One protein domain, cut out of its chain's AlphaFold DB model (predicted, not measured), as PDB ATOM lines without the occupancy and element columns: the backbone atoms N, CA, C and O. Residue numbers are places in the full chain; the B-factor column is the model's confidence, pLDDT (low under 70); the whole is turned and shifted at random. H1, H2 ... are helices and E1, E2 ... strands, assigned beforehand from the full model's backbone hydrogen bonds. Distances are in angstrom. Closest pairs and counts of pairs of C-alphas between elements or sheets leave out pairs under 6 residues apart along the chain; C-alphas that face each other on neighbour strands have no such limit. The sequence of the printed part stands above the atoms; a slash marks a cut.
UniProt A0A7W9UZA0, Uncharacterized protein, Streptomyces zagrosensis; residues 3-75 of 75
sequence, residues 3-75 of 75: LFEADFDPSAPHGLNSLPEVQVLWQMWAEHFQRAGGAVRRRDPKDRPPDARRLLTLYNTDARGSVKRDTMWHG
ATOM      1  N   LEU A   3     103.791 139.826 112.758       59.50
ATOM      2  CA  LEU A   3     103.079 138.545 112.644       59.50
ATOM      3  C   LEU A   3     103.583 137.497 113.651       59.50
ATOM      4  O   LEU A   3     102.781 136.820 114.273       59.50
ATOM      5  N   PHE A   4     104.899 137.420 113.859       66.19
ATOM      6  CA  PHE A   4     105.501 136.476 114.806       66.19
ATOM      7  C   PHE A   4     105.376 136.912 116.271       66.19
ATOM      8  O   PHE A   4     105.311 136.076 117.158       66.19
ATOM      9  N   GLU A   5     105.314 138.216 116.553       68.38
ATOM     10  CA  GLU A   5     105.065 138.686 117.924       68.38
ATOM     11  C   GLU A   5     103.638 138.355 118.375       68.38
ATOM     12  O   GLU A   5     103.430 138.062 119.547       68.38
ATOM     13  N   ALA A   6     102.684 138.331 117.439       71.12
ATOM     14  CA  ALA A   6     101.300 137.964 117.711       71.12
ATOM     15  C   ALA A   6     101.105 136.472 118.037       71.12
ATOM     16  O   ALA A   6     100.106 136.133 118.654       71.12
ATOM     17  N   ASP A   7     102.038 135.592 117.654       71.56
ATOM     18  CA  ASP A   7     101.955 134.146 117.933       71.56
ATOM     19  C   ASP A   7     102.179 133.819 119.419       71.56
ATOM     20  O   ASP A   7     101.620 132.864 119.950       71.56
ATOM     21  N   PHE A   8     102.965 134.652 120.108       70.75
ATOM     22  CA  PHE A   8     103.196 134.563 121.552       70.75
ATOM     23  C   PHE A   8     102.330 135.532 122.360       70.75
ATOM     24  O   PHE A   8     102.489 135.621 123.581       70.75
ATOM     25  N   ASP A   9     101.444 136.281 121.701       81.31
ATOM     26  CA  ASP A   9     100.517 137.156 122.400       81.31
ATOM     27  C   ASP A   9      99.536 136.303 123.226       81.31
ATOM     28  O   ASP A   9      99.035 135.293 122.728       81.31
ATOM     29  N   PRO A  10      99.224 136.677 124.477       75.88
ATOM     30  CA  PRO A  10      98.209 135.984 125.267       75.88
ATOM     31  C   PRO A  10      96.830 135.928 124.589       75.88
ATOM     32  O   PRO A  10      96.013 135.083 124.947       75.88
ATOM     33  N   SER A  11      96.558 136.820 123.630       82.69
ATOM     34  CA  SER A  11      95.346 136.827 122.811       82.69
ATOM     35  C   SER A  11      95.430 135.937 121.567       82.69
ATOM     36  O   SER A  11      94.483 135.925 120.777       82.69
ATOM     37  N   ALA A  12      96.552 135.254 121.325       82.62
ATOM     38  CA  ALA A  12      96.694 134.353 120.193       82.62
ATOM     39  C   ALA A  12      95.690 133.190 120.309       82.62
ATOM     40  O   ALA A  12      95.451 132.685 121.411       82.62
ATOM     41  N   PRO A  13      95.109 132.723 119.189       83.19
ATOM     42  CA  PRO A  13      94.295 131.518 119.192       83.19
ATOM     43  C   PRO A  13      95.045 130.350 119.837       83.19
ATOM     44  O   PRO A  13      96.190 130.057 119.484       83.19
ATOM     45  N   HIS A  14      94.389 129.665 120.777       81.50
ATOM     46  CA  HIS A  14      94.985 128.519 121.456       81.50
ATOM     47  C   HIS A  14      95.466 127.469 120.445       81.50
ATOM     48  O   HIS A  14      94.702 127.010 119.598       81.50
ATOM     49  N   GLY A  15      96.735 127.070 120.570       81.94
ATOM     50  CA  GLY A  15      97.346 126.028 119.745       81.94
ATOM     51  C   GLY A  15      97.937 126.502 118.416       81.94
ATOM     52  O   GLY A  15      98.458 125.663 117.687       81.94
ATOM     53  N   LEU A  16      97.918 127.806 118.104       85.19
ATOM     54  CA  LEU A  16      98.541 128.350 116.888       85.19
ATOM     55  C   LEU A  16     100.036 127.988 116.795       85.19
ATOM     56  O   LEU A  16     100.488 127.478 115.773       85.19
ATOM     57  N   ASN A  17     100.770 128.129 117.900       83.12
ATOM     58  CA  ASN A  17     102.188 127.773 118.007       83.12
ATOM     59  C   ASN A  17     102.474 126.253 117.975       83.12
ATOM     60  O   ASN A  17     103.625 125.830 117.821       83.12
ATOM     61  N   SER A  18     101.439 125.423 118.121       86.69
ATOM     62  CA  SER A  18     101.532 123.964 118.021       86.69
ATOM     63  C   SER A  18     101.334 123.463 116.593       86.69
ATOM     64  O   SER A  18     101.581 122.287 116.333       86.69
ATOM     65  N   LEU A  19     100.883 124.320 115.669       89.56
ATOM     66  CA  LEU A  19     100.727 123.939 114.271       89.56
ATOM     67  C   LEU A  19     102.109 123.697 113.640       89.56
ATOM     68  O   LEU A  19     102.967 124.584 113.710       89.56
ATOM     69  N   PRO A  20     102.337 122.538 112.996       87.69
ATOM     70  CA  PRO A  20     103.620 122.216 112.376       87.69
ATOM     71  C   PRO A  20     104.108 123.301 111.411       87.69
ATOM     72  O   PRO A  20     105.275 123.682 111.432       87.69
ATOM     73  N   GLU A  21     103.210 123.869 110.608       87.44
ATOM     74  CA  GLU A  21     103.522 124.903 109.623       87.44
ATOM     75  C   GLU A  21     104.007 126.198 110.286       87.44
ATOM     76  O   GLU A  21     104.927 126.853 109.788       87.44
ATOM     77  N   VAL A  22     103.428 126.552 111.437       87.50
ATOM     78  CA  VAL A  22     103.843 127.720 112.227       87.50
ATOM     79  C   VAL A  22     105.228 127.483 112.830       87.50
ATOM     80  O   VAL A  22     106.068 128.384 112.808       87.50
ATOM     81  N   GLN A  23     105.525 126.262 113.278       88.38
ATOM     82  CA  GLN A  23     106.855 125.901 113.780       88.38
ATOM     83  C   GLN A  23     107.930 125.938 112.685       88.38
ATOM     84  O   GLN A  23     109.020 126.467 112.913       88.38
ATOM     85  N   VAL A  24     107.618 125.455 111.478       89.50
ATOM     86  CA  VAL A  24     108.516 125.546 110.312       89.50
ATOM     87  C   VAL A  24     108.796 127.005 109.959       89.50
ATOM     88  O   VAL A  24     109.945 127.391 109.723       89.50
ATOM     89  N   LEU A  25     107.759 127.843 109.979       88.50
ATOM     90  CA  LEU A  25     107.887 129.271 109.732       88.50
ATOM     91  C   LEU A  25     108.780 129.949 110.792       88.50
ATOM     92  O   LEU A  25     109.639 130.765 110.445       88.50
ATOM     93  N   TRP A  26     108.629 129.579 112.067       87.31
ATOM     94  CA  TRP A  26     109.480 130.042 113.165       87.31
ATOM     95  C   TRP A  26     110.939 129.639 112.998       87.31
ATOM     96  O   TRP A  26     111.829 130.477 113.161       87.31
ATOM     97  N   GLN A  27     111.189 128.378 112.647       88.62
ATOM     98  CA  GLN A  27     112.537 127.889 112.396       88.62
ATOM     99  C   GLN A  27     113.183 128.687 111.261       88.62
ATOM    100  O   GLN A  27     114.259 129.254 111.443       88.62
ATOM    101  N   MET A  28     112.500 128.819 110.120       88.94
ATOM    102  CA  MET A  28     113.039 129.560 108.981       88.94
ATOM    103  C   MET A  28     113.282 131.034 109.332       88.94
ATOM    104  O   MET A  28     114.294 131.620 108.943       88.94
ATOM    105  N   TRP A  29     112.405 131.646 110.129       88.19
ATOM    106  CA  TRP A  29     112.633 133.000 110.617       88.19
ATOM    107  C   TRP A  29     113.891 133.091 111.494       88.19
ATOM    108  O   TRP A  29     114.745 133.942 111.244       88.19
ATOM    109  N   ALA A  30     114.059 132.197 112.472       87.25
ATOM    110  CA  ALA A  30     115.211 132.192 113.377       87.25
ATOM    111  C   ALA A  30     116.547 131.937 112.650       87.25
ATOM    112  O   ALA A  30     117.582 132.503 113.020       87.25
ATOM    113  N   GLU A  31     116.528 131.129 111.585       89.00
ATOM    114  CA  GLU A  31     117.687 130.853 110.729       89.00
ATOM    115  C   GLU A  31     118.104 132.063 109.883       89.00
ATOM    116  O   GLU A  31     119.286 132.224 109.568       89.00
ATOM    117  N   HIS A  32     117.156 132.930 109.515       87.94
ATOM    118  CA  HIS A  32     117.390 134.052 108.605       87.94
ATOM    119  C   HIS A  32     117.443 135.417 109.286       87.94
ATOM    120  O   HIS A  32     117.998 136.352 108.703       87.94
ATOM    121  N   PHE A  33     116.906 135.553 110.493       88.62
ATOM    122  CA  PHE A  33     116.793 136.817 111.207       88.62
ATOM    123  C   PHE A  33     117.347 136.707 112.627       88.62
ATOM    124  O   PHE A  33     117.409 135.644 113.241       88.62
ATOM    125  N   GLN A  34     117.805 137.841 113.139       88.06
ATOM    126  CA  GLN A  34     118.264 137.995 114.510       88.06
ATOM    127  C   GLN A  34     117.813 139.347 115.053       88.06
ATOM    128  O   GLN A  34     117.634 140.308 114.300       88.06
ATOM    129  N   ARG A  35     117.649 139.434 116.372       85.81
ATOM    130  CA  ARG A  35     117.448 140.706 117.065       85.81
ATOM    131  C   ARG A  35     118.819 141.250 117.460       85.81
ATOM    132  O   ARG A  35     119.524 140.621 118.236       85.81
ATOM    133  N   ALA A  36     119.194 142.401 116.913       85.00
ATOM    134  CA  ALA A  36     120.463 143.066 117.193       85.00
ATOM    135  C   ALA A  36     120.207 144.563 117.404       85.00
ATOM    136  O   ALA A  36     119.620 145.221 116.546       85.00
ATOM    137  N   GLY A  37     120.619 145.094 118.560       82.88
ATOM    138  CA  GLY A  37     120.414 146.508 118.902       82.88
ATOM    139  C   GLY A  37     118.939 146.922 118.961       82.88
ATOM    140  O   GLY A  37     118.582 147.989 118.480       82.88
ATOM    141  N   GLY A  38     118.059 146.048 119.466       84.62
ATOM    142  CA  GLY A  38     116.615 146.314 119.563       84.62
ATOM    143  C   GLY A  38     115.842 146.210 118.241       84.62
ATOM    144  O   GLY A  38     114.614 146.223 118.255       84.62
ATOM    145  N   ALA A  39     116.528 146.030 117.109       83.56
ATOM    146  CA  ALA A  39     115.913 145.867 115.797       83.56
ATOM    147  C   ALA A  39     116.045 144.429 115.280       83.56
ATOM    148  O   ALA A  39     117.019 143.726 115.558       83.56
ATOM    149  N   VAL A  40     115.070 143.992 114.483       87.19
ATOM    150  CA  VAL A  40     115.183 142.753 113.707       87.19
ATOM    151  C   VAL A  40     116.041 143.037 112.482       87.19
ATOM    152  O   VAL A  40     115.736 143.935 111.698       87.19
ATOM    153  N   ARG A  41     117.106 142.258 112.301       88.56
ATOM    154  CA  ARG A  41     117.988 142.325 111.134       88.56
ATOM    155  C   ARG A  41     118.112 140.946 110.510       88.56
ATOM    156  O   ARG A  41     118.092 139.928 111.201       88.56
ATOM    157  N   ARG A  42     118.246 140.910 109.186       89.69
ATOM    158  CA  ARG A  42     118.560 139.673 108.471       89.69
ATOM    159  C   ARG A  42     119.992 139.261 108.813       89.69
ATOM    160  O   ARG A  42     120.881 140.105 108.826       89.69
ATOM    161  N   ARG A  43     120.207 137.978 109.089       90.12
ATOM    162  CA  ARG A  43     121.533 137.389 109.294       90.12
ATOM    163  C   ARG A  43     122.330 137.425 107.994       90.12
ATOM    164  O   ARG A  43     121.809 137.055 106.925       90.12
ATOM    165  N   ASP A  44     123.598 137.802 108.105       89.06
ATOM    166  CA  ASP A  44     124.559 137.609 107.029       89.06
ATOM    167  C   ASP A  44     124.696 136.116 106.713       89.06
ATOM    168  O   ASP A  44     124.507 135.286 107.603       89.06
ATOM    169  N   PRO A  45     125.015 135.735 105.462       84.62
ATOM    170  CA  PRO A  45     125.128 134.330 105.073       84.62
ATOM    171  C   PRO A  45     126.032 133.495 105.993       84.62
ATOM    172  O   PRO A  45     125.708 132.345 106.265       84.62
ATOM    173  N   LYS A  46     127.113 134.090 106.514       85.88
ATOM    174  CA  LYS A  46     128.065 133.455 107.441       85.88
ATOM    175  C   LYS A  46     127.520 133.221 108.859       85.88
ATOM    176  O   LYS A  46     128.039 132.367 109.563       85.88
ATOM    177  N   ASP A  47     126.487 133.961 109.263       85.38
ATOM    178  CA  ASP A  47     125.895 133.911 110.610       85.38
ATOM    179  C   ASP A  47     124.627 133.039 110.654       85.38
ATOM    180  O   ASP A  47     123.892 133.020 111.650       85.38
ATOM    181  N   ARG A  48     124.329 132.360 109.540       83.62
ATOM    182  CA  ARG A  48     123.246 131.383 109.425       83.62
ATOM    183  C   ARG A  48     123.753 130.006 109.846       83.62
ATOM    184  O   ARG A  48     124.945 129.727 109.702       83.62
ATOM    185  N   PRO A  49     122.867 129.123 110.333       79.06
ATOM    186  CA  PRO A  49     123.242 127.737 110.545       79.06
ATOM    187  C   PRO A  49     123.778 127.107 109.247       79.06
ATOM    188  O   PRO A  49     123.388 127.527 108.150       79.06
ATOM    189  N   PRO A  50     124.675 126.110 109.363       77.31
ATOM    190  CA  PRO A  50     125.274 125.455 108.207       77.31
ATOM    191  C   PRO A  50     124.199 124.887 107.278       77.31
ATOM    192  O   PRO A  50     123.184 124.364 107.738       77.31
ATOM    193  N   ASP A  51     124.458 124.952 105.969       72.12
ATOM    194  CA  ASP A  51     123.499 124.622 104.903       72.12
ATOM    195  C   ASP A  51     122.859 123.232 105.078       72.12
ATOM    196  O   ASP A  51     121.667 123.063 104.852       72.12
ATOM    197  N   ALA A  52     123.623 122.259 105.589       71.12
ATOM    198  CA  ALA A  52     123.158 120.898 105.868       71.12
ATOM    199  C   ALA A  52     122.032 120.806 106.918       71.12
ATOM    200  O   ALA A  52     121.352 119.787 106.994       71.12
ATOM    201  N   ARG A  53     121.850 121.840 107.747       74.44
ATOM    202  CA  ARG A  53     120.808 121.910 108.784       74.44
ATOM    203  C   ARG A  53     119.753 122.975 108.501       74.44
ATOM    204  O   ARG A  53     118.775 123.024 109.234       74.44
ATOM    205  N   ARG A  54     119.938 123.803 107.467       82.88
ATOM    206  CA  ARG A  54     119.026 124.903 107.137       82.88
ATOM    207  C   ARG A  54     117.815 124.395 106.360       82.88
ATOM    208  O   ARG A  54     117.942 123.476 105.545       82.88
ATOM    209  N   LEU A  55     116.666 125.027 106.569       85.50
ATOM    210  CA  LEU A  55     115.504 124.858 105.704       85.50
ATOM    211  C   LEU A  55     115.744 125.557 104.358       85.50
ATOM    212  O   LEU A  55     116.211 126.698 104.299       85.50
ATOM    213  N   LEU A  56     115.423 124.875 103.257       84.88
ATOM    214  CA  LEU A  56     115.506 125.451 101.907       84.88
ATOM    215  C   LEU A  56     114.168 125.993 101.419       84.88
ATOM    216  O   LEU A  56     114.131 126.975 100.681       84.88
ATOM    217  N   THR A  57     113.076 125.365 101.840       81.19
ATOM    218  CA  THR A  57     111.714 125.734 101.469       81.19
ATOM    219  C   THR A  57     110.773 125.473 102.639       81.19
ATOM    220  O   THR A  57     110.999 124.568 103.436       81.19
ATOM    221  N   LEU A  58     109.708 126.270 102.729       82.50
ATOM    222  CA  LEU A  58     108.664 126.134 103.749       82.50
ATOM    223  C   LEU A  58     107.837 124.852 103.574       82.50
ATOM    224  O   LEU A  58     107.255 124.362 104.531       82.50
ATOM    225  N   TYR A  59     107.762 124.333 102.348       82.50
ATOM    226  CA  TYR A  59     106.845 123.247 101.990       82.50
ATOM    227  C   TYR A  59     107.451 121.849 102.129       82.50
ATOM    228  O   TYR A  59     106.722 120.865 102.142       82.50
ATOM    229  N   ASN A  60     108.779 121.755 102.196       85.50
ATOM    230  CA  ASN A  60     109.499 120.500 102.369       85.50
ATOM    231  C   ASN A  60     110.711 120.745 103.273       85.50
ATOM    232  O   ASN A  60     111.743 121.250 102.828       85.50
ATOM    233  N   THR A  61     110.573 120.394 104.551       86.12
ATOM    234  CA  THR A  61     111.623 120.564 105.564       86.12
ATOM    235  C   THR A  61     112.812 119.630 105.364       86.12
ATOM    236  O   THR A  61     113.904 119.907 105.862       86.12
ATOM    237  N   ASP A  62     112.612 118.553 104.606       85.12
ATOM    238  CA  ASP A  62     113.644 117.573 104.282       85.12
ATOM    239  C   ASP A  62     114.414 117.932 103.009       85.12
ATOM    240  O   ASP A  62     115.422 117.289 102.713       85.12
ATOM    241  N   ALA A  63     113.990 118.977 102.286       87.62
ATOM    242  CA  ALA A  63     114.647 119.399 101.061       87.62
ATOM    243  C   ALA A  63     116.111 119.777 101.320       87.62
ATOM    244  O   ALA A  63     116.428 120.566 102.221       87.62
ATOM    245  N   ARG A  64     117.012 119.265 100.483       86.56
ATOM    246  CA  ARG A  64     118.448 119.550 100.512       86.56
ATOM    247  C   ARG A  64     118.937 120.120  99.189       86.56
ATOM    248  O   ARG A  64     118.372 119.932  98.115       86.56
ATOM    249  N   GLY A  65     120.009 120.895  99.312       84.81
ATOM    250  CA  GLY A  65     120.680 121.530  98.197       84.81
ATOM    251  C   GLY A  65     121.653 120.527  97.615       84.81
ATOM    252  O   GLY A  65     122.455 119.953  98.351       84.81
ATOM    253  N   SER A  66     121.601 120.324  96.310       82.81
ATOM    254  CA  SER A  66     122.597 119.536  95.599       82.81
ATOM    255  C   SER A  66     123.119 120.329  94.415       82.81
ATOM    256  O   SER A  66     122.382 121.090  93.790       82.81
ATOM    257  N   VAL A  67     124.403 120.172  94.112       87.69
ATOM    258  CA  VAL A  67     125.037 120.801  92.953       87.69
ATOM    259  C   VAL A  67     125.502 119.696  92.025       87.69
ATOM    260  O   VAL A  67     126.220 118.785  92.436       87.69
ATOM    261  N   LYS A  68     125.097 119.772  90.757       90.38
ATOM    262  CA  LYS A  68     125.567 118.862  89.713       90.38
ATOM    263  C   LYS A  68     126.055 119.671  88.522       90.38
ATOM    264  O   LYS A  68     125.270 120.391  87.907       90.38
ATOM    265  N   ARG A  69     127.333 119.481  88.171       89.88
ATOM    266  CA  ARG A  69     128.069 120.321  87.211       89.88
ATOM    267  C   ARG A  69     128.077 121.765  87.727       89.88
ATOM    268  O   ARG A  69     128.777 122.006  88.695       89.88
ATOM    269  N   ASP A  70     127.211 122.628  87.204       92.25
ATOM    270  CA  ASP A  70     127.032 124.019  87.655       92.25
ATOM    271  C   ASP A  70     125.565 124.359  87.962       92.25
ATOM    272  O   ASP A  70     125.184 125.519  88.105       92.25
ATOM    273  N   THR A  71     124.701 123.344  88.043       90.69
ATOM    274  CA  THR A  71     123.283 123.536  88.348       90.69
ATOM    275  C   THR A  71     123.015 123.204  89.806       90.69
ATOM    276  O   THR A  71     123.259 122.076  90.250       90.69
ATOM    277  N   MET A  72     122.487 124.187  90.535       84.44
ATOM    278  CA  MET A  72     121.966 124.007  91.884       84.44
ATOM    279  C   MET A  72     120.529 123.484  91.821       84.44
ATOM    280  O   MET A  72     119.697 124.016  91.089       84.44
ATOM    281  N   TRP A  73     120.248 122.456  92.613       83.25
ATOM    282  CA  TRP A  73     118.936 121.851  92.785       83.25
ATOM    283  C   TRP A  73     118.522 121.940  94.249       83.25
ATOM    284  O   TRP A  73     119.339 121.714  95.143       83.25
ATOM    285  N   HIS A  74     117.248 122.240  94.480       80.88
ATOM    286  CA  HIS A  74     116.594 122.101  95.776       80.88
ATOM    287  C   HIS A  74     115.583 120.963  95.643       80.88
ATOM    288  O   HIS A  74     114.652 121.083  94.844       80.88
ATOM    289  N   GLY A  75     115.803 119.860  96.353       70.06
ATOM    290  CA  GLY A  75     114.965 118.659  96.287       70.06
ATOM    291  C   GLY A  75     114.754 118.071  97.660       70.06
ATOM    292  O   GLY A  75     115.756 118.021  98.401       70.06
TER     293      GLY A  75
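This is residues 3 to 75 of the 75 residues of an uncharacterized protein of Streptomyces zagrosensis (UniProt A0A7W9UZA0). There is little regular structure here: one helix, H1, leads straight into a small hairpin, E1 and E2, and a second hairpin, E3 and E4, lies away from both after a long winding link. Residues 9 to 14 and 67 to 72 stick out. The printed part has 73 residues, 29 of them in named elements, in order H1, E1, E2, E3, E4; both two-stranded sheets are antiparallel and the class is mixed. It is loose, radius of gyration of the C-alphas 15.1 A, and flat, spanning 51 by 30 by 15 A.

Find E1, residues 33 to 36, and E2, 39 to 42. H1, residues 20 to 32, starts at C-alpha 20 (103.620, 122.216, 112.376) and runs 18.5 A. E3 is 65 to 68; E4, 71 to 74, ends at C-alpha 74 (116.594, 122.101, 95.776).

In hairpin E1 and E2, N 34 and O 41 are 2.9 A apart, within hydrogen-bond range. The closest C-alphas of H1 and E2, His 32 and Arg 42, are 5.7 A apart. In H1 every O i to N i+4 pair is within range. H1 is apart from E3 and E4. In hairpin E3 and E4, N 73 and O 66 are 2.8 A apart, within range.

The C-alphas of Ser 11 and Arg 69, the two farthest apart, are 51.1 A apart. The printed part has no cut; the link E2 to E3 is long. Residues 3 to 5 have pLDDT under 70.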